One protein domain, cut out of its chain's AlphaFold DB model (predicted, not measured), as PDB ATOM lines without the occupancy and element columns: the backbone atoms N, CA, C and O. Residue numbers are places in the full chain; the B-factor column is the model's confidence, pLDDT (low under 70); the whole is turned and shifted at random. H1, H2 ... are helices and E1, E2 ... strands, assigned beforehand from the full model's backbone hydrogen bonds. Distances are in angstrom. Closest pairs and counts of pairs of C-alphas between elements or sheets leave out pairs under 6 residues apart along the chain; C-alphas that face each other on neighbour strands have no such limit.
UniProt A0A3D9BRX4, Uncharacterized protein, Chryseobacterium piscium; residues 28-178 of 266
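This is residues 28 to 178 of the 266 residues of an uncharacterized protein of Chryseobacterium piscium (UniProt A0A3D9BRX4). A long helix, H2, runs through the domain: H1 folds back beside it, the H4 and H5 hairpin packs near its first half, and H3 crosses its later half. H3 also covers one face of a strongly twisted sheet, making two layers; the sheet is a meander, E1 E2 E3 E4, each strand the antiparallel neighbour of the one before. The printed part has 151 residues, H1 to H5 and then E1 to E4, mixed in class. It is compact, with a radius of gyration of the C-alphas of 15.4 A, spanning 40 by 38 by 24 A.

Start with H1, residues 29 to 38, and H2, residues 41 to 63, a hairpin whose closest C-alphas, Thr 29 and Ala 54, are 5.6 A apart. H2 touches H3, residues 71 to 84, at a steep tilt of 56 degrees; the closest C-alphas, Arg 53 and Ala 78, are 5.8 A apart. Next, H4, residues 91 to 106, and H5, residues 113 to 122, form a hairpin; H5 touches H2, closest at C-alphas 122 and 45, 6.7 A. Look for N 144 and O 153, 3.0 A, between E1, residues 142 to 147, and E2, residues 151 to 158. N 154 and O 167, 2.9 A, are within hydrogen-bond range between the neighbours E2 and E3, residues 163 to 172; N 170 and O 177, 2.8 A, are within hydrogen-bond range between the neighbours E3 and E4, residues 175 to 178. H3 is on the sheet at a height of 8.5 A. Every O i to N i+4 pair is within hydrogen-bond range in H3 and H5, against 3 of 6 in H1, 17 of 19 in H2 and 10 of 12 in H4.

Find C-alpha 41 at (25.333, 44.077, 219.572); H2 runs 32.9 A from there, with a kink of 26 degrees near residue 48. E3 spans 29.1 A, and E4 ends at C-alpha 178, (7.082, 15.403, 227.389).

The farthest C-alphas, Lys 38 and Phe 161, are 43.4 A apart. The printed part has no cut; the H5 to E1 link is long. Confidence is under 70 at residues 85 to 93, 126 to 128 and 158 to 162.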
ATOM      1  N   SER A  28      14.349  30.560 209.079       93.38
ATOM      2  CA  SER A  28      15.246  30.346 207.941       93.38
ATOM      3  C   SER A  28      16.671  30.788 208.267       93.38
ATOM      4  O   SER A  28      16.917  31.968 208.539       93.38
ATOM      5  N   THR A  29      17.635  29.869 208.192       93.19
ATOM      6  CA  THR A  29      19.052  30.205 208.405       93.19
ATOM      7  C   THR A  29      19.570  31.147 207.322       93.19
ATOM      8  O   THR A  29      20.338  32.060 207.632       93.19
ATOM      9  N   THR A  30      19.109  30.996 206.076       92.69
ATOM     10  CA  THR A  30      19.424  31.899 204.960       92.69
ATOM     11  C   THR A  30      18.956  33.321 205.253       92.69
ATOM     12  O   THR A  30      19.778  34.236 205.277       92.69
ATOM     13  N   SER A  31      17.672  33.518 205.568       93.00
ATOM     14  CA  SER A  31      17.145  34.861 205.847       93.00
ATOM     15  C   SER A  31      17.772  35.494 207.093       93.00
ATOM     16  O   SER A  31      17.966  36.706 207.143       93.00
ATOM     17  N   LEU A  32      18.122  34.697 208.108       93.44
ATOM     18  CA  LEU A  32      18.829  35.201 209.288       93.44
ATOM     19  C   LEU A  32      20.267  35.635 208.958       93.44
ATOM     20  O   LEU A  32      20.697  36.693 209.418       93.44
ATOM     21  N   LYS A  33      21.000  34.878 208.129       91.38
ATOM     22  CA  LYS A  33      22.352  35.257 207.669       91.38
ATOM     23  C   LYS A  33      22.358  36.615 206.965       91.38
ATOM     24  O   LYS A  33      23.250  37.421 207.217       91.38
ATOM     25  N   GLU A  34      21.348  36.902 206.147       91.19
ATOM     26  CA  GLU A  34      21.236  38.165 205.401       91.19
ATOM     27  C   GLU A  34      21.113  39.403 206.301       91.19
ATOM     28  O   GLU A  34      21.612  40.483 205.964       91.19
ATOM     29  N   ILE A  35      20.465  39.264 207.461       92.06
ATOM     30  CA  ILE A  35      20.259  40.371 208.404       92.06
ATOM     31  C   ILE A  35      21.299  40.408 209.527       92.06
ATOM     32  O   ILE A  35      21.386  41.417 210.221       92.06
ATOM     33  N   GLN A  36      22.128  39.368 209.681       91.81
ATOM     34  CA  GLN A  36      23.069  39.198 210.796       91.81
ATOM     35  C   GLN A  36      23.945  40.434 211.054       91.81
ATOM     36  O   GLN A  36      24.120  40.826 212.210       91.81
ATOM     37  N   LYS A  37      24.469  41.079 210.001       90.38
ATOM     38  CA  LYS A  37      25.342  42.267 210.115       90.38
ATOM     39  C   LYS A  37      24.607  43.528 210.579       90.38
ATOM     40  O   LYS A  37      25.252  44.468 211.027       90.38
ATOM     41  N   LYS A  38      23.278  43.559 210.448       92.06
ATOM     42  CA  LYS A  38      22.419  44.691 210.827       92.06
ATOM     43  C   LYS A  38      21.939  44.600 212.278       92.06
ATOM     44  O   LYS A  38      21.434  45.587 212.800       92.06
ATOM     45  N   ILE A  39      22.083  43.435 212.913       92.38
ATOM     46  CA  ILE A  39      21.618  43.205 214.281       92.38
ATOM     47  C   ILE A  39      22.500  43.974 215.278       92.38
ATOM     48  O   ILE A  39      23.720  43.775 215.272       92.38
ATOM     49  N   PRO A  40      21.915  44.811 216.151       91.06
ATOM     50  CA  PRO A  40      22.645  45.501 217.211       91.06
ATOM     51  C   PRO A  40      23.360  44.534 218.162       91.06
ATOM     52  O   PRO A  40      22.846  43.459 218.471       91.06
ATOM     53  N   GLN A  41      24.522  44.932 218.692       87.50
ATOM     54  CA  GLN A  41      25.333  44.077 219.572       87.50
ATOM     55  C   GLN A  41      24.557  43.557 220.795       87.50
ATOM     56  O   GLN A  41      24.735  42.412 221.200       87.50
ATOM     57  N   ASN A  42      23.674  44.380 221.363       87.12
ATOM     58  CA  ASN A  42      22.825  44.033 222.504       87.12
ATOM     59  C   ASN A  42      21.711  43.023 222.167       87.12
ATOM     60  O   ASN A  42      21.119  42.466 223.086       87.12
ATOM     61  N   GLU A  43      21.429  42.768 220.887       89.50
ATOM     62  CA  GLU A  43      20.429  41.793 220.423       89.50
ATOM     63  C   GLU A  43      21.058  40.506 219.860       89.50
ATOM     64  O   GLU A  43      20.356  39.517 219.643       89.50
ATOM     65  N   LYS A  44      22.382  40.483 219.650       90.50
ATOM     66  CA  LYS A  44      23.105  39.355 219.035       90.50
ATOM     67  C   LYS A  44      22.896  38.029 219.756       90.50
ATOM     68  O   LYS A  44      22.787  36.995 219.105       90.50
ATOM     69  N   HIS A  45      22.811  38.058 221.081       88.00
ATOM     70  CA  HIS A  45      22.585  36.862 221.882       88.00
ATOM     71  C   HIS A  45      21.268  36.157 221.514       88.00
ATOM     72  O   HIS A  45      21.260  34.968 221.182       88.00
ATOM     73  N   GLU A  46      20.166  36.911 221.500       88.56
ATOM     74  CA  GLU A  46      18.843  36.409 221.119       88.56
ATOM     75  C   GLU A  46      18.756  36.099 219.623       88.56
ATOM     76  O   GLU A  46      18.115  35.124 219.227       88.56
ATOM     77  N   PHE A  47      19.448  36.871 218.785       92.38
ATOM     78  CA  PHE A  47      19.570  36.565 217.363       92.38
ATOM     79  C   PHE A  47      20.218  35.194 217.135       92.38
ATOM     80  O   PHE A  47      19.694  34.393 216.362       92.38
ATOM     81  N   TYR A  48      21.303  34.873 217.842       90.88
ATOM     82  CA  TYR A  48      21.965  33.576 217.708       90.88
ATOM     83  C   TYR A  48      21.175  32.426 218.335       90.88
ATOM     84  O   TYR A  48      21.165  31.334 217.766       90.88
ATOM     85  N   LYS A  49      20.415  32.669 219.413       89.44
ATOM     86  CA  LYS A  49      19.389  31.720 219.887       89.44
ATOM     87  C   LYS A  49      18.348  31.436 218.798       89.44
ATOM     88  O   LYS A  49      17.954  30.289 218.605       89.44
ATOM     89  N   GLN A  50      17.913  32.450 218.052       92.19
ATOM     90  CA  GLN A  50      16.969  32.256 216.951       92.19
ATOM     91  C   GLN A  50      17.595  31.541 215.745       92.19
ATOM     92  O   GLN A  50      16.958  30.665 215.162       92.19
ATOM     93  N   TYR A  51      18.840  31.864 215.393       92.19
ATOM     94  CA  TYR A  51      19.587  31.145 214.358       92.19
ATOM     95  C   TYR A  51      19.732  29.661 214.699       92.19
ATOM     96  O   TYR A  51      19.511  28.811 213.842       92.19
ATOM     97  N   PHE A  52      20.003  29.347 215.966       89.50
ATOM     98  CA  PHE A  52      20.031  27.980 216.477       89.50
ATOM     99  C   PHE A  52      18.684  27.265 216.260       89.50
ATOM    100  O   PHE A  52      18.657  26.161 215.717       89.50
ATOM    101  N   ARG A  53      17.553  27.906 216.607       91.31
ATOM    102  CA  ARG A  53      16.206  27.349 216.355       91.31
ATOM    103  C   ARG A  53      15.974  27.048 214.876       91.31
ATOM    104  O   ARG A  53      15.455  25.981 214.548       91.31
ATOM    105  N   ALA A  54      16.328  27.991 214.003       93.44
ATOM    106  CA  ALA A  54      16.184  27.843 212.559       93.44
ATOM    107  C   ALA A  54      17.008  26.658 212.042       93.44
ATOM    108  O   ALA A  54      16.467  25.790 211.367       93.44
ATOM    109  N   LEU A  55      18.279  26.579 212.444       91.75
ATOM    110  CA  LEU A  55      19.200  25.528 212.027       91.75
ATOM    111  C   LEU A  55      18.693  24.132 212.412       91.75
ATOM    112  O   LEU A  55      18.588  23.268 211.547       91.75
ATOM    113  N   ILE A  56      18.289  23.925 213.671       91.75
ATOM    114  CA  ILE A  56      17.717  22.638 214.107       91.75
ATOM    115  C   ILE A  56      16.437  22.313 213.336       91.75
ATOM    116  O   ILE A  56      16.234  21.176 212.918       91.75
ATOM    117  N   THR A  57      15.564  23.301 213.129       94.88
ATOM    118  CA  THR A  57      14.297  23.093 212.415       94.88
ATOM    119  C   THR A  57      14.535  22.663 210.965       94.88
ATOM    120  O   THR A  57      13.903  21.713 210.496       94.88
ATOM    121  N   GLU A  58      15.467  23.308 210.262       94.44
ATOM    122  CA  GLU A  58      15.856  22.950 208.893       94.44
ATOM    123  C   GLU A  58      16.527  21.565 208.831       94.44
ATOM    124  O   GLU A  58      16.203  20.751 207.957       94.44
ATOM    125  N   GLU A  59      17.411  21.247 209.783       93.50
ATOM    126  CA  GLU A  59      18.032  19.923 209.877       93.50
ATOM    127  C   GLU A  59      16.992  18.822 210.123       93.50
ATOM    128  O   GLU A  59      17.009  17.803 209.434       93.50
ATOM    129  N   MET A  60      16.039  19.031 211.036       96.19
ATOM    130  CA  MET A  60      14.965  18.065 211.299       96.19
ATOM    131  C   MET A  60      14.096  17.864 210.060       96.19
ATOM    132  O   MET A  60      13.840  16.732 209.659       96.19
ATOM    133  N   THR A  61      13.703  18.957 209.401       95.50
ATOM    134  CA  THR A  61      12.892  18.915 208.174       95.50
ATOM    135  C   THR A  61      13.580  18.104 207.071       95.50
ATOM    136  O   THR A  61      12.952  17.298 206.379       95.50
ATOM    137  N   SER A  62      14.890  18.294 206.906       94.31
ATOM    138  CA  SER A  62      15.656  17.630 205.851       94.31
ATOM    139  C   SER A  62      15.976  16.168 206.171       94.31
ATOM    140  O   SER A  62      15.817  15.311 205.296       94.31
ATOM    141  N   LYS A  63      16.381  15.854 207.406       96.00
ATOM    142  CA  LYS A  63      16.952  14.547 207.769       96.00
ATOM    143  C   LYS A  63      15.965  13.557 208.383       96.00
ATOM    144  O   LYS A  63      16.162  12.361 208.189       96.00
ATOM    145  N   PHE A  64      14.909  14.002 209.070       97.31
ATOM    146  CA  PHE A  64      13.930  13.069 209.640       97.31
ATOM    147  C   PHE A  64      13.281  12.207 208.559       97.31
ATOM    148  O   PHE A  64      12.967  12.676 207.466       97.31
ATOM    149  N   SER A  65      13.089  10.931 208.862       96.56
ATOM    150  CA  SER A  65      12.467   9.950 207.981       96.56
ATOM    151  C   SER A  65      10.980  10.239 207.767       96.56
ATOM    152  O   SER A  65      10.504  10.162 206.630       96.56
ATOM    153  N   TYR A  66      10.242  10.653 208.806       96.06
ATOM    154  CA  TYR A  66       8.860  11.092 208.647       96.06
ATOM    155  C   TYR A  66       8.812  12.520 208.093       96.06
ATOM    156  O   TYR A  66       9.249  13.477 208.725       96.06
ATOM    157  N   LYS A  67       8.252  12.679 206.890       93.94
ATOM    158  CA  LYS A  67       8.270  13.958 206.155       93.94
ATOM    159  C   LYS A  67       7.075  14.873 206.409       93.94
ATOM    160  O   LYS A  67       7.096  16.022 205.989       93.94
ATOM    161  N   ASN A  68       6.051  14.393 207.108       94.69
ATOM    162  CA  ASN A  68       4.781  15.108 207.263       94.69
ATOM    163  C   ASN A  68       4.637  15.783 208.636       94.69
ATOM    164  O   ASN A  68       3.524  15.924 209.148       94.69
ATOM    165  N   TYR A  69       5.745  16.163 209.276       96.38
ATOM    166  CA  TYR A  69       5.660  17.014 210.459       96.38
ATOM    167  C   TYR A  69       5.143  18.394 210.065       96.38
ATOM    168  O   TYR A  69       5.570  18.970 209.069       96.38
ATOM    169  N   SER A  70       4.243  18.952 210.873       95.81
ATOM    170  CA  SER A  70       3.937  20.377 210.752       95.81
ATOM    171  C   SER A  70       5.121  21.206 211.247       95.81
ATOM    172  O   SER A  70       5.733  20.866 212.263       95.81
ATOM    173  N   ASP A  71       5.367  22.349 210.609       94.69
ATOM    174  CA  ASP A  71       6.328  23.352 211.078       94.69
ATOM    175  C   ASP A  71       6.159  23.668 212.567       94.69
ATOM    176  O   ASP A  71       7.132  23.794 213.302       94.69
ATOM    177  N   VAL A  72       4.913  23.770 213.032       95.31
ATOM    178  CA  VAL A  72       4.598  24.075 214.434       95.31
ATOM    179  C   VAL A  72       5.174  23.023 215.383       95.31
ATOM    180  O   VAL A  72       5.683  23.386 216.440       95.31
ATOM    181  N   VAL A  73       5.122  21.741 215.017       97.44
ATOM    182  CA  VAL A  73       5.678  20.643 215.825       97.44
ATOM    183  C   VAL A  73       7.198  20.742 215.889       97.44
ATOM    184  O   VAL A  73       7.753  20.739 216.985       97.44
ATOM    185  N   LEU A  74       7.863  20.898 214.740       96.81
ATOM    186  CA  LEU A  74       9.326  20.982 214.681       96.81
ATOM    187  C   LEU A  74       9.858  22.195 215.454       96.81
ATOM    188  O   LEU A  74      10.802  22.069 216.232       96.81
ATOM    189  N   ARG A  75       9.199  23.351 215.320       95.19
ATOM    190  CA  ARG A  75       9.560  24.578 216.043       95.19
ATOM    191  C   ARG A  75       9.366  24.431 217.552       95.19
ATOM    192  O   ARG A  75      10.280  24.736 218.310       95.19
ATOM    193  N   LYS A  76       8.216  23.900 217.993       95.38
ATOM    194  CA  LYS A  76       7.962  23.624 219.419       95.38
ATOM    195  C   LYS A  76       9.005  22.679 219.997       95.38
ATOM    196  O   LYS A  76       9.470  22.896 221.110       95.38
ATOM    197  N   PHE A  77       9.376  21.640 219.253       95.81
ATOM    198  CA  PHE A  77      10.385  20.702 219.712       95.81
ATOM    199  C   PHE A  77      11.770  21.360 219.817       95.81
ATOM    200  O   PHE A  77      12.408  21.237 220.861       95.81
ATOM    201  N   ALA A  78      12.185  22.159 218.827       93.06
ATOM    202  CA  ALA A  78      13.414  22.954 218.910       93.06
ATOM    203  C   ALA A  78      13.424  23.895 220.135       93.06
ATOM    204  O   ALA A  78      14.439  24.005 220.826       93.06
ATOM    205  N   ASP A  79      12.286  24.512 220.464       89.81
ATOM    206  CA  ASP A  79      12.147  25.338 221.669       89.81
ATOM    207  C   ASP A  79      12.338  24.533 222.965       89.81
ATOM    208  O   ASP A  79      12.974  25.027 223.901       89.81
ATOM    209  N   THR A  80      11.840  23.290 223.025       90.00
ATOM    210  CA  THR A  80      12.043  22.423 224.201       90.00
ATOM    211  C   THR A  80      13.518  22.104 224.434       90.00
ATOM    212  O   THR A  80      13.974  22.116 225.576       90.00
ATOM    213  N   ILE A  81      14.287  21.903 223.360       88.38
ATOM    214  CA  ILE A  81      15.720  21.598 223.427       88.38
ATOM    215  C   ILE A  81      16.485  22.785 224.020       88.38
ATOM    216  O   ILE A  81      17.279  22.612 224.940       88.38
ATOM    217  N   ILE A  82      16.203  24.007 223.562       83.50
ATOM    218  CA  ILE A  82      16.839  25.219 224.102       83.50
ATOM    219  C   ILE A  82      16.451  25.445 225.566       83.50
ATOM    220  O   ILE A  82      17.278  25.884 226.363       83.50
ATOM    221  N   ALA A  83      15.200  25.161 225.939       82.56
ATOM    222  CA  ALA A  83      14.724  25.371 227.302       82.56
ATOM    223  C   ALA A  83      15.433  24.475 228.331       82.56
ATOM    224  O   ALA A  83      15.680  24.936 229.444       82.56
ATOM    225  N   ILE A  84      15.784  23.236 227.964       72.31
ATOM    226  CA  ILE A  84      16.500  22.306 228.855       72.31
ATOM    227  C   ILE A  84      17.919  22.801 229.177       72.31
ATOM    228  O   ILE A  84      18.425  22.564 230.269       72.31
ATOM    229  N   ASN A  85      18.543  23.531 228.256       65.56
ATOM    230  CA  ASN A  85      19.967  23.855 228.302       65.56
ATOM    231  C   ASN A  85      20.286  25.230 228.924       65.56
ATOM    232  O   ASN A  85      21.356  25.785 228.694       65.56
ATOM    233  N   ARG A  86      19.363  25.814 229.699       62.06
ATOM    234  CA  ARG A  86      19.565  27.137 230.309       62.06
ATOM    235  C   ARG A  86      20.426  27.054 231.572       62.06
ATOM    236  O   ARG A  86      19.916  26.717 232.639       62.06
ATOM    237  N   MET A  87      21.693  27.447 231.472       58.12
ATOM    238  CA  MET A  87      22.482  27.907 232.623       58.12
ATOM    239  C   MET A  87      22.257  29.408 232.884       58.12
ATOM    240  O   MET A  87      21.826  30.141 231.994       58.12
ATOM    241  N   GLU A  88      22.531  29.870 234.110       55.72
ATOM    242  CA  GLU A  88      22.517  31.304 234.438       55.72
ATOM    243  C   GLU A  88      23.558  32.061 233.592       55.72
ATOM    244  O   GLU A  88      24.727  31.682 233.531       55.72
ATOM    245  N   GLU A  89      23.126  33.128 232.912       56.03
ATOM    246  CA  GLU A  89      23.950  33.889 231.965       56.03
ATOM    247  C   GLU A  89      25.120  34.611 232.664       56.03
ATOM    248  O   GLU A  89      24.923  35.550 233.440       56.03
ATOM    249  N   ASN A  90      26.362  34.244 232.328       55.50
ATOM    250  CA  ASN A  90      27.550  35.024 232.682       55.50
ATOM    251  C   ASN A  90      27.845  36.073 231.591       55.50
ATOM    252  O   ASN A  90      28.313  35.768 230.490       55.50
ATOM    253  N   SER A  91      27.573  37.343 231.893       55.38
ATOM    254  CA  SER A  91      27.569  38.440 230.913       55.38
ATOM    255  C   SER A  91      28.924  38.733 230.248       55.38
ATOM    256  O   SER A  91      28.953  39.214 229.113       55.38
ATOM    257  N   LYS A  92      30.055  38.436 230.906       54.97
ATOM    258  CA  LYS A  92      31.395  38.662 230.324       54.97
ATOM    259  C   LYS A  92      31.758  37.611 229.274       54.97
ATOM    260  O   LYS A  92      32.251  37.980 228.209       54.97
ATOM    261  N   GLU A  93      31.468  36.342 229.546       65.06
ATOM    262  CA  GLU A  93      31.711  35.222 228.622       65.06
ATOM    263  C   GLU A  93      30.837  35.338 227.366       65.06
ATOM    264  O   GLU A  93      31.323  35.144 226.252       65.06
ATOM    265  N   SER A  94      29.590  35.796 227.527       72.00
ATOM    266  CA  SER A  94      28.658  36.033 226.417       72.00
ATOM    267  C   SER A  94      29.218  36.991 225.349       72.00
ATOM    268  O   SER A  94      29.084  36.746 224.149       72.00
ATOM    269  N   SER A  95      29.927  38.053 225.754       79.62
ATOM    270  CA  SER A  95      30.451  39.056 224.813       79.62
ATOM    271  C   SER A  95      31.559  38.539 223.887       79.62
ATOM    272  O   SER A  95      31.630  38.956 222.731       79.62
ATOM    273  N   GLU A  96      32.411  37.628 224.364       86.75
ATOM    274  CA  GLU A  96      33.505  37.056 223.571       86.75
ATOM    275  C   GLU A  96      33.002  35.925 222.667       86.75
ATOM    276  O   GLU A  96      33.387  35.850 221.499       86.75
ATOM    277  N   ILE A  97      32.058  35.115 223.162       88.62
ATOM    278  CA  ILE A  97      31.352  34.105 222.363       88.62
ATOM    279  C   ILE A  97      30.707  34.761 221.137       88.62
ATOM    280  O   ILE A  97      30.950  34.332 220.010       88.62
ATOM    281  N   ILE A  98      29.955  35.851 221.332       90.75
ATOM    282  CA  ILE A  98      29.270  36.561 220.241       90.75
ATOM    283  C   ILE A  98      30.253  37.057 219.172       90.75
ATOM    284  O   ILE A  98      29.980  36.891 217.983       90.75
ATOM    285  N   LYS A  99      31.406  37.621 219.561       90.62
ATOM    286  CA  LYS A  99      32.429  38.070 218.596       90.62
ATOM    287  C   LYS A  99      32.971  36.918 217.755       90.62
ATOM    288  O   LYS A  99      33.180  37.081 216.554       90.62
ATOM    289  N   ASN A 100      33.206  35.763 218.375       90.94
ATOM    290  CA  ASN A 100      33.713  34.590 217.670       90.94
ATOM    291  C   ASN A 100      32.665  34.023 216.703       90.94
ATOM    292  O   ASN A 100      33.008  33.674 215.572       90.94
ATOM    293  N   ILE A 101      31.383  34.035 217.084       91.38
ATOM    294  CA  ILE A 101      30.290  33.686 216.166       91.38
ATOM    295  C   ILE A 101      30.230  34.690 215.002       91.38
ATOM    296  O   ILE A 101      30.223  34.279 213.843       91.38
ATOM    297  N   ASP A 102      30.260  36.003 215.267       91.56
ATOM    298  CA  ASP A 102      30.268  37.044 214.223       91.56
ATOM    299  C   ASP A 102      31.430  36.855 213.229       91.56
ATOM    300  O   ASP A 102      31.256  36.998 212.010       91.56
ATOM    301  N   ARG A 103      32.619  36.506 213.737       90.19
ATOM    302  CA  ARG A 103      33.792  36.192 212.917       90.19
ATOM    303  C   ARG A 103      33.522  34.994 212.012       90.19
ATOM    304  O   ARG A 103      33.781  35.097 210.816       90.19
ATOM    305  N   ASN A 104      32.977  33.904 212.549       89.75
ATOM    306  CA  ASN A 104      32.677  32.692 211.784       89.75
ATOM    307  C   ASN A 104      31.620  32.927 210.701       89.75
ATOM    308  O   ASN A 104      31.758  32.412 209.594       89.75
ATOM    309  N   PHE A 105      30.613  33.761 210.971       86.69
ATOM    310  CA  PHE A 105      29.659  34.211 209.951       86.69
ATOM    311  C   PHE A 105      30.327  35.024 208.836       86.69
ATOM    312  O   PHE A 105      29.906  34.949 207.688       86.69
ATOM    313  N   SER A 106      31.367  35.796 209.153       83.31
ATOM    314  CA  SER A 106      32.049  36.664 208.183       83.31
ATOM    315  C   SER A 106      32.991  35.918 207.232       83.31
ATOM    316  O   SER A 106      33.368  36.481 206.207       83.31
ATOM    317  N   ILE A 107      33.377  34.687 207.571       85.00
ATOM    318  CA  ILE A 107      34.256  33.821 206.767       85.00
ATOM    319  C   ILE A 107      33.515  32.596 206.202       85.00
ATOM    320  O   ILE A 107      34.153  31.610 205.852       85.00
ATOM    321  N   ASP A 108      32.177  32.638 206.165       79.38
ATOM    322  CA  ASP A 108      31.294  31.548 205.715       79.38
ATOM    323  C   ASP A 108      31.451  30.210 206.475       79.38
ATOM    324  O   ASP A 108      30.958  29.168 206.049       79.38
ATOM    325  N   SER A 109      32.029  30.243 207.680       82.56
ATOM    326  CA  SER A 109      32.199  29.087 208.578       82.56
ATOM    327  C   SER A 109      31.044  28.922 209.574       82.56
ATOM    328  O   SER A 109      31.200  28.303 210.625       82.56
ATOM    329  N   ALA A 110      29.860  29.460 209.267       76.19
ATOM    330  CA  ALA A 110      28.697  29.406 210.162       76.19
ATOM    331  C   ALA A 110      28.218  27.968 210.468       76.19
ATOM    332  O   ALA A 110      27.580  27.739 211.494       76.19
ATOM    333  N   ASN A 111      28.538  27.011 209.593       73.50
ATOM    334  CA  ASN A 111      28.162  25.601 209.727       73.50
ATOM    335  C   ASN A 111      29.354  24.706 210.136       73.50
ATOM    336  O   ASN A 111      29.284  23.489 209.995       73.50
ATOM    337  N   ALA A 112      30.473  25.292 210.576       82.31
ATOM    338  CA  ALA A 112      31.622  24.534 211.069       82.31
ATOM    339  C   ALA A 112      31.381  24.020 212.501       82.31
ATOM    340  O   ALA A 112      30.705  24.682 213.289       82.31
ATOM    341  N   ILE A 113      31.999  22.885 212.854       79.62
ATOM    342  CA  ILE A 113      31.906  22.258 214.189       79.62
ATOM    343  C   ILE A 113      32.300  23.242 215.302       79.62
ATOM    344  O   ILE A 113      31.589  23.381 216.293       79.62
ATOM    345  N   ASP A 114      33.366  24.020 215.112       82.00
ATOM    346  CA  ASP A 114      33.776  25.033 216.095       82.00
ATOM    347  C   ASP A 114      32.689  26.096 216.323       82.00
ATOM    348  O   ASP A 114      32.480  26.572 217.440       82.00
ATOM    349  N   ASN A 115      31.938  26.452 215.274       86.50
ATOM    350  CA  ASN A 115      30.827  27.386 215.404       86.50
ATOM    351  C   ASN A 115      29.635  26.765 216.143       86.50
ATOM    352  O   ASN A 115      28.900  27.476 216.820       86.50
ATOM    353  N   TYR A 116      29.458  25.448 216.053       85.19
ATOM    354  CA  TYR A 116      28.434  24.717 216.795       85.19
ATOM    355  C   TYR A 116      28.708  24.749 218.302       85.19
ATOM    356  O   TYR A 116      27.781  24.998 219.070       85.19
ATOM    357  N   HIS A 117      29.966  24.620 218.727       83.88
ATOM    358  CA  HIS A 117      30.348  24.820 220.132       83.88
ATOM    359  C   HIS A 117      30.085  26.253 220.611       83.88
ATOM    360  O   HIS A 117      29.551  26.461 221.697       83.88
ATOM    361  N   LEU A 118      30.387  27.260 219.787       87.56
ATOM    362  CA  LEU A 118      30.109  28.655 220.139       87.56
ATOM    363  C   LEU A 118      28.603  28.948 220.224       87.56
ATOM    364  O   LEU A 118      28.159  29.638 221.140       87.56
ATOM    365  N   LEU A 119      27.805  28.411 219.296       86.94
ATOM    366  CA  LEU A 119      26.344  28.520 219.327       86.94
ATOM    367  C   LEU A 119      25.754  27.812 220.554       86.94
ATOM    368  O   LEU A 119      24.853  28.362 221.185       86.94
ATOM    369  N   ALA A 120      26.281  26.639 220.908       82.50
ATOM    370  CA  ALA A 120      25.926  25.913 222.123       82.50
ATOM    371  C   ALA A 120      26.231  26.751 223.378       82.50
ATOM    372  O   ALA A 120      25.342  26.994 224.197       82.50
ATOM    373  N   ALA A 121      27.442  27.297 223.485       84.00
ATOM    374  CA  ALA A 121      27.821  28.174 224.591       84.00
ATOM    375  C   ALA A 121      26.933  29.434 224.663       84.00
ATOM    376  O   ALA A 121      26.532  29.857 225.746       84.00
ATOM    377  N   ASN A 122      26.536  30.001 223.515       85.69
ATOM    378  CA  ASN A 122      25.612  31.139 223.466       85.69
ATOM    379  C   ASN A 122      24.203  30.802 223.985       85.69
ATOM    380  O   ASN A 122      23.469  31.715 224.344       85.69
ATOM    381  N   ILE A 123      23.791  29.536 224.036       80.50
ATOM    382  CA  ILE A 123      22.504  29.152 224.639       80.50
ATOM    383  C   ILE A 123      22.630  28.664 226.088       80.50
ATOM    384  O   ILE A 123      21.613  28.314 226.684       80.50
ATOM    385  N   GLY A 124      23.839  28.702 226.658       77.00
ATOM    386  CA  GLY A 124      24.113  28.304 228.038       77.00
ATOM    387  C   GLY A 124      24.555  26.851 228.210       77.00
ATOM    388  O   GLY A 124      24.545  26.368 229.336       77.00
ATOM    389  N   LEU A 125      24.945  26.156 227.135       75.69
ATOM    390  CA  LEU A 125      25.601  24.849 227.243       75.69
ATOM    391  C   LEU A 125      27.053  25.001 227.722       75.69
ATOM    392  O   LEU A 125      27.692  26.030 227.485       75.69
ATOM    393  N   TYR A 126      27.584  23.964 228.373       68.88
ATOM    394  CA  TYR A 126      28.987  23.936 228.786       68.88
ATOM    395  C   TYR A 126      29.931  23.962 227.566       68.88
ATOM    396  O   TYR A 126      29.556  23.484 226.494       68.88
ATOM    397  N   PRO A 127      31.163  24.496 227.696       64.62
ATOM    398  CA  PRO A 127      32.087  24.659 226.565       64.62
ATOM    399  C   PRO A 127      32.456  23.367 225.818       64.62
ATOM    400  O   PRO A 127      32.832  23.423 224.650       64.62
ATOM    401  N   ASP A 128      32.375  22.219 226.486       67.56
ATOM    402  CA  ASP A 128      32.634  20.883 225.943       67.56
ATOM    403  C   ASP A 128      31.394  20.235 225.308       67.56
ATOM    404  O   ASP A 128      31.506  19.215 224.629       67.56
ATOM    405  N   GLN A 129      30.214  20.834 225.477       72.50
ATOM    406  CA  GLN A 129      28.981  20.349 224.875       72.50
ATOM    407  C   GLN A 129      28.845  20.863 223.443       72.50
ATOM    408  O   GLN A 129      29.183  22.005 223.112       72.50
ATOM    409  N   MET A 130      28.343  19.992 222.574       71.75
ATOM    410  CA  MET A 130      28.131  20.315 221.171       71.75
ATOM    411  C   MET A 130      26.683  20.738 220.925       71.75
ATOM    412  O   MET A 130      25.752  20.338 221.627       71.75
ATOM    413  N   PHE A 131      26.498  21.542 219.880       73.75
ATOM    414  CA  PHE A 131      25.197  21.747 219.261       73.75
ATOM    415  C   PHE A 131      24.545  20.395 218.942       73.75
ATOM    416  O   PHE A 131      25.211  19.527 218.368       73.75
ATOM    417  N   PRO A 132      23.258  20.212 219.261       84.12
ATOM    418  CA  PRO A 132      22.615  18.946 219.025       84.12
ATOM    419  C   PRO A 132      22.362  18.736 217.530       84.12
ATOM    420  O   PRO A 132      21.714  19.558 216.882       84.12
ATOM    421  N   ILE A 133      22.870  17.639 216.973       86.56
ATOM    422  CA  ILE A 133      22.742  17.334 215.541       86.56
ATOM    423  C   ILE A 133      21.600  16.359 215.286       86.56
ATOM    424  O   ILE A 133      21.321  15.469 216.089       86.56
ATOM    425  N   VAL A 134      20.939  16.494 214.139       92.62
ATOM    426  CA  VAL A 134      19.905  15.531 213.754       92.62
ATOM    427  C   VAL A 134      20.555  14.265 213.197       92.62
ATOM    428  O   VAL A 134      21.348  14.339 212.251       92.62
ATOM    429  N   SER A 135      20.192  13.119 213.777       92.50
ATOM    430  CA  SER A 135      20.729  11.787 213.480       92.50
ATOM    431  C   SER A 135      19.600  10.769 213.276       92.50
ATOM    432  O   SER A 135      18.481  10.958 213.753       92.50
ATOM    433  N   SER A 136      19.891   9.682 212.555       88.50
ATOM    434  CA  SER A 136      19.001   8.517 212.462       88.50
ATOM    435  C   SER A 136      19.108   7.589 213.673       88.50
ATOM    436  O   SER A 136      18.200   6.804 213.909       88.50
ATOM    437  N   GLU A 137      20.207   7.682 214.420       86.38
ATOM    438  CA  GLU A 137      20.526   6.818 215.558       86.38
ATOM    439  C   GLU A 137      20.824   7.659 216.808       86.38
ATOM    440  O   GLU A 137      21.324   8.785 216.675       86.38
ATOM    441  N   PRO A 138      20.548   7.131 218.014       87.69
ATOM    442  CA  PRO A 138      20.889   7.802 219.259       87.69
ATOM    443  C   PRO A 138      22.410   7.863 219.456       87.69
ATOM    444  O   PRO A 138      23.075   6.835 219.543       87.69
ATOM    445  N   ASP A 139      22.932   9.076 219.601       87.81
ATOM    446  CA  ASP A 139      24.322   9.359 219.984       87.81
ATOM    447  C   ASP A 139      24.383  10.580 220.921       87.81
ATOM    448  O   ASP A 139      23.352  11.162 221.268       87.81
ATOM    449  N   GLU A 140      25.561  10.983 221.371       84.94
ATOM    450  CA  GLU A 140      25.773  12.153 222.218       84.94
ATOM    451  C   GLU A 140      25.332  13.442 221.513       84.94
ATOM    452  O   GLU A 140      25.719  13.716 220.379       84.94
ATOM    453  N   PHE A 141      24.515  14.250 222.198       85.62
ATOM    454  CA  PHE A 141      23.975  15.503 221.657       85.62
ATOM    455  C   PHE A 141      23.261  15.287 220.315       85.62
ATOM    456  O   PHE A 141      23.522  15.987 219.338       85.62
ATOM    457  N   THR A 142      22.349  14.314 220.240       91.81
ATOM    458  CA  THR A 142      21.587  14.064 219.011       91.81
ATOM    459  C   THR A 142      20.095  14.253 219.185       91.81
ATOM    460  O   THR A 142      19.513  14.095 220.258       91.81
ATOM    461  N   ILE A 143      19.469  14.624 218.077       95.38
ATOM    462  CA  ILE A 143      18.031  14.750 217.920       95.38
ATOM    463  C   ILE A 143      17.609  13.683 216.924       95.38
ATOM    464  O   ILE A 143      18.122  13.643 215.806       95.38
ATOM    465  N   PHE A 144      16.671  12.828 217.305       96.69
ATOM    466  CA  PHE A 144      16.272  11.708 216.465       96.69
ATOM    467  C   PHE A 144      14.804  11.339 216.664       96.69
ATOM    468  O   PHE A 144      14.149  11.710 217.643       96.69
ATOM    469  N   GLU A 145      14.280  10.592 215.700       97.69
ATOM    470  CA  GLU A 145      12.946  10.015 215.762       97.69
ATOM    471  C   GLU A 145      13.022   8.659 216.451       97.69
ATOM    472  O   GLU A 145      13.414   7.669 215.843       97.69
ATOM    473  N   THR A 146      12.625   8.585 217.719       96.88
ATOM    474  CA  THR A 146      12.513   7.278 218.382       96.88
ATOM    475  C   THR A 146      11.375   6.462 217.783       96.88
ATOM    476  O   THR A 146      11.505   5.259 217.585       96.88
ATOM    477  N   ILE A 147      10.262   7.122 217.454       97.12
ATOM    478  CA  ILE A 147       9.199   6.541 216.633       97.12
ATOM    479  C   ILE A 147       8.823   7.578 215.573       97.12
ATOM    480  O   ILE A 147       8.216   8.595 215.931       97.12
ATOM    481  N   PRO A 148       9.146   7.348 214.286       97.19
ATOM    482  CA  PRO A 148       8.844   8.290 213.214       97.19
ATOM    483  C   PRO A 148       7.375   8.722 213.201       97.19
ATOM    484  O   PRO A 148       6.459   7.899 213.212       97.19
ATOM    485  N   GLY A 149       7.154  10.033 213.200       96.88
ATOM    486  CA  GLY A 149       5.842  10.675 213.226       96.88
ATOM    487  C   GLY A 149       5.173  10.758 214.601       96.88
ATOM    488  O   GLY A 149       4.123  11.388 214.708       96.88
ATOM    489  N   GLU A 150       5.742  10.155 215.650       97.44
ATOM    490  CA  GLU A 150       5.049   9.983 216.934       97.44
ATOM    491  C   GLU A 150       5.876  10.365 218.164       97.44
ATOM    492  O   GLU A 150       5.332  11.000 219.068       97.44
ATOM    493  N   ILE A 151       7.156   9.987 218.223       98.25
ATOM    494  CA  ILE A 151       8.041  10.289 219.356       98.25
ATOM    495  C   ILE A 151       9.362  10.854 218.846       98.25
ATOM    496  O   ILE A 151      10.083  10.194 218.095       98.25
ATOM    497  N   LEU A 152       9.682  12.058 219.316       98.19
ATOM    498  CA  LEU A 152      10.951  12.735 219.084       98.19
ATOM    499  C   LEU A 152      11.774  12.732 220.367       98.19
ATOM    500  O   LEU A 152      11.224  12.949 221.449       98.19
ATOM    501  N   THR A 153      13.081  12.543 220.240       96.81
ATOM    502  CA  THR A 153      13.979  12.451 221.391       96.81
ATOM    503  C   THR A 153      15.203  13.317 221.192       96.81
ATOM    504  O   THR A 153      15.756  13.403 220.099       96.81
ATOM    505  N   TYR A 154      15.604  13.968 222.279       93.75
ATOM    506  CA  TYR A 154      16.876  14.657 222.404       93.75
ATOM    507  C   TYR A 154      17.736  13.914 223.427       93.75
ATOM    508  O   TYR A 154      17.328  13.750 224.583       93.75
ATOM    509  N   SER A 155      18.909  13.455 223.003       91.00
ATOM    510  CA  SER A 155      19.911  12.850 223.870       91.00
ATOM    511  C   SER A 155      20.991  13.854 224.253       91.00
ATOM    512  O   SER A 155      21.433  14.681 223.461       91.00
ATOM    513  N   GLN A 156      21.452  13.752 225.490       84.50
ATOM    514  CA  GLN A 156      22.504  14.592 226.044       84.50
ATOM    515  C   GLN A 156      23.440  13.713 226.855       84.50
ATOM    516  O   GLN A 156      22.992  12.816 227.575       84.50
ATOM    517  N   GLN A 157      24.733  13.981 226.753       76.94
ATOM    518  CA  GLN A 157      25.714  13.352 227.616       76.94
ATOM    519  C   GLN A 157      25.943  14.241 228.840       76.94
ATOM    520  O   GLN A 157      26.031  15.468 228.735       76.94
ATOM    521  N   SER A 158      26.061  13.627 230.014       65.62
ATOM    522  CA  SER A 158      26.704  14.296 231.143       65.62
ATOM    523  C   SER A 158      28.197  14.006 231.077       65.62
ATOM    524  O   SER A 158      28.579  12.836 231.033       65.62
ATOM    525  N   GLY A 159      29.037  15.043 231.169       56.69
ATOM    526  CA  GLY A 159      30.499  14.908 231.276       56.69
ATOM    527  C   GLY A 159      30.983  14.104 232.498       56.69
ATOM    528  O   GLY A 159      32.179  13.926 232.704       56.69
ATOM    529  N   VAL A 160      30.063  13.589 233.324       54.41
ATOM    530  CA  VAL A 160      30.319  12.772 234.508       54.41
ATOM    531  C   VAL A 160      29.794  11.341 234.269       54.41
ATOM    532  O   VAL A 160      28.588  11.099 234.231       54.41
ATOM    533  N   PHE A 161      30.721  10.378 234.145       56.59
ATOM    534  CA  PHE A 161      30.482   8.923 234.016       56.59
ATOM    535  C   PHE A 161      29.790   8.424 232.728       56.59
ATOM    536  O   PHE A 161      29.048   7.444 232.803       56.59
ATOM    537  N   THR A 162      30.028   9.067 231.573       65.12
ATOM    538  CA  THR A 162      29.630   8.576 230.225       65.12
ATOM    539  C   THR A 162      28.140   8.223 230.085       65.12
ATOM    540  O   THR A 162      27.768   7.310 229.353       65.12
ATOM    541  N   GLY A 163      27.275   8.895 230.846       74.69
ATOM    542  CA  GLY A 163      25.842   8.616 230.860       74.69
ATOM    543  C   GLY A 163      25.101   9.366 229.758       74.69
ATOM    544  O   GLY A 163      25.235  10.589 229.676       74.69
ATOM    545  N   LEU A 164      24.274   8.658 228.981       82.56
ATOM    546  CA  LEU A 164      23.331   9.268 228.042       82.56
ATOM    547  C   LEU A 164      21.966   9.463 228.708       82.56
ATOM    548  O   LEU A 164      21.348   8.527 229.215       82.56
ATOM    549  N   TYR A 165      21.485  10.700 228.682       87.94
ATOM    550  CA  TYR A 165      20.182  11.111 229.186       87.94
ATOM    551  C   TYR A 165      19.282  11.432 228.005       87.94
ATOM    552  O   TYR A 165      19.647  12.228 227.144       87.94
ATOM    553  N   PHE A 166      18.093  10.840 227.973       92.44
ATOM    554  CA  PHE A 166      17.137  11.044 226.889       92.44
ATOM    555  C   PHE A 166      15.921  11.821 227.387       92.44
ATOM    556  O   PHE A 166      15.252  11.415 228.341       92.44
ATOM    557  N   SER A 167      15.601  12.907 226.691       93.50
ATOM    558  CA  SER A 167      14.348  13.647 226.832       93.50
ATOM    559  C   SER A 167      13.454  13.331 225.638       93.50
ATOM    560  O   SER A 167      13.723  13.799 224.532       93.50
ATOM    561  N   SER A 168      12.412  12.531 225.861       96.50
ATOM    562  CA  SER A 168      11.477  12.117 224.811       96.50
ATOM    563  C   SER A 168      10.169  12.892 224.882       96.50
ATOM    564  O   SER A 168       9.664  13.201 225.965       96.50
ATOM    565  N   TYR A 169       9.588  13.146 223.715       97.81
ATOM    566  CA  TYR A 169       8.355  13.898 223.554       97.81
ATOM    567  C   TYR A 169       7.423  13.185 222.587       97.81
ATOM    568  O   TYR A 169       7.818  12.821 221.481       97.81
ATOM    569  N   LYS A 170       6.166  13.025 222.992       97.81
ATOM    570  CA  LYS A 170       5.111  12.479 222.147       97.81
ATOM    571  C   LYS A 170       4.408  13.597 221.387       97.81
ATOM    572  O   LYS A 170       4.052  14.627 221.957       97.81
ATOM    573  N   ILE A 171       4.153  13.357 220.109       97.56
ATOM    574  CA  ILE A 171       3.398  14.263 219.253       97.56
ATOM    575  C   ILE A 171       1.914  13.921 219.347       97.56
ATOM    576  O   ILE A 171       1.496  12.803 219.051       97.56
ATOM    577  N   ASN A 172       1.107  14.912 219.721       93.69
ATOM    578  CA  ASN A 172      -0.350  14.818 219.758       93.69
ATOM    579  C   ASN A 172      -0.941  15.962 218.923       93.69
ATOM    580  O   ASN A 172      -1.157  17.075 219.411       93.69
ATOM    581  N   GLY A 173      -1.161  15.707 217.631       92.56
ATOM    582  CA  GLY A 173      -1.544  16.749 216.676       92.56
ATOM    583  C   GLY A 173      -0.436  17.797 216.537       92.56
ATOM    584  O   GLY A 173       0.663  17.482 216.101       92.56
ATOM    585  N   SER A 174      -0.717  19.043 216.929       94.19
ATOM    586  CA  SER A 174       0.262  20.142 216.939       94.19
ATOM    587  C   SER A 174       1.015  20.301 218.267       94.19
ATOM    588  O   SER A 174       1.700  21.308 218.465       94.19
ATOM    589  N   ASN A 175       0.814  19.394 219.225       95.19
ATOM    590  CA  ASN A 175       1.452  19.444 220.541       95.19
ATOM    591  C   ASN A 175       2.654  18.504 220.609       95.19
ATOM    592  O   ASN A 175       2.675  17.471 219.942       95.19
ATOM    593  N   VAL A 176       3.634  18.898 221.421       96.69
ATOM    594  CA  VAL A 176       4.867  18.163 221.709       96.69
ATOM    595  C   VAL A 176       4.909  18.012 223.223       96.69
ATOM    596  O   VAL A 176       5.271  18.948 223.934       96.69
ATOM    597  N   ASP A 177       4.433  16.871 223.711       96.31
ATOM    598  CA  ASP A 177       4.208  16.635 225.134       96.31
ATOM    599  C   ASP A 177       5.352  15.784 225.702       96.31
ATOM    600  O   ASP A 177       5.631  14.713 225.154       96.31
ATOM    601  N   PRO A 178       6.023  16.203 226.790       96.06
ATOM    602  CA  PRO A 178       7.082  15.403 227.389       96.06
ATOM    603  C   PRO A 178       6.521  14.073 227.901       96.06
ATOM    604  O   PRO A 178       5.444  14.028 228.504       96.06
TER     605      PRO A 178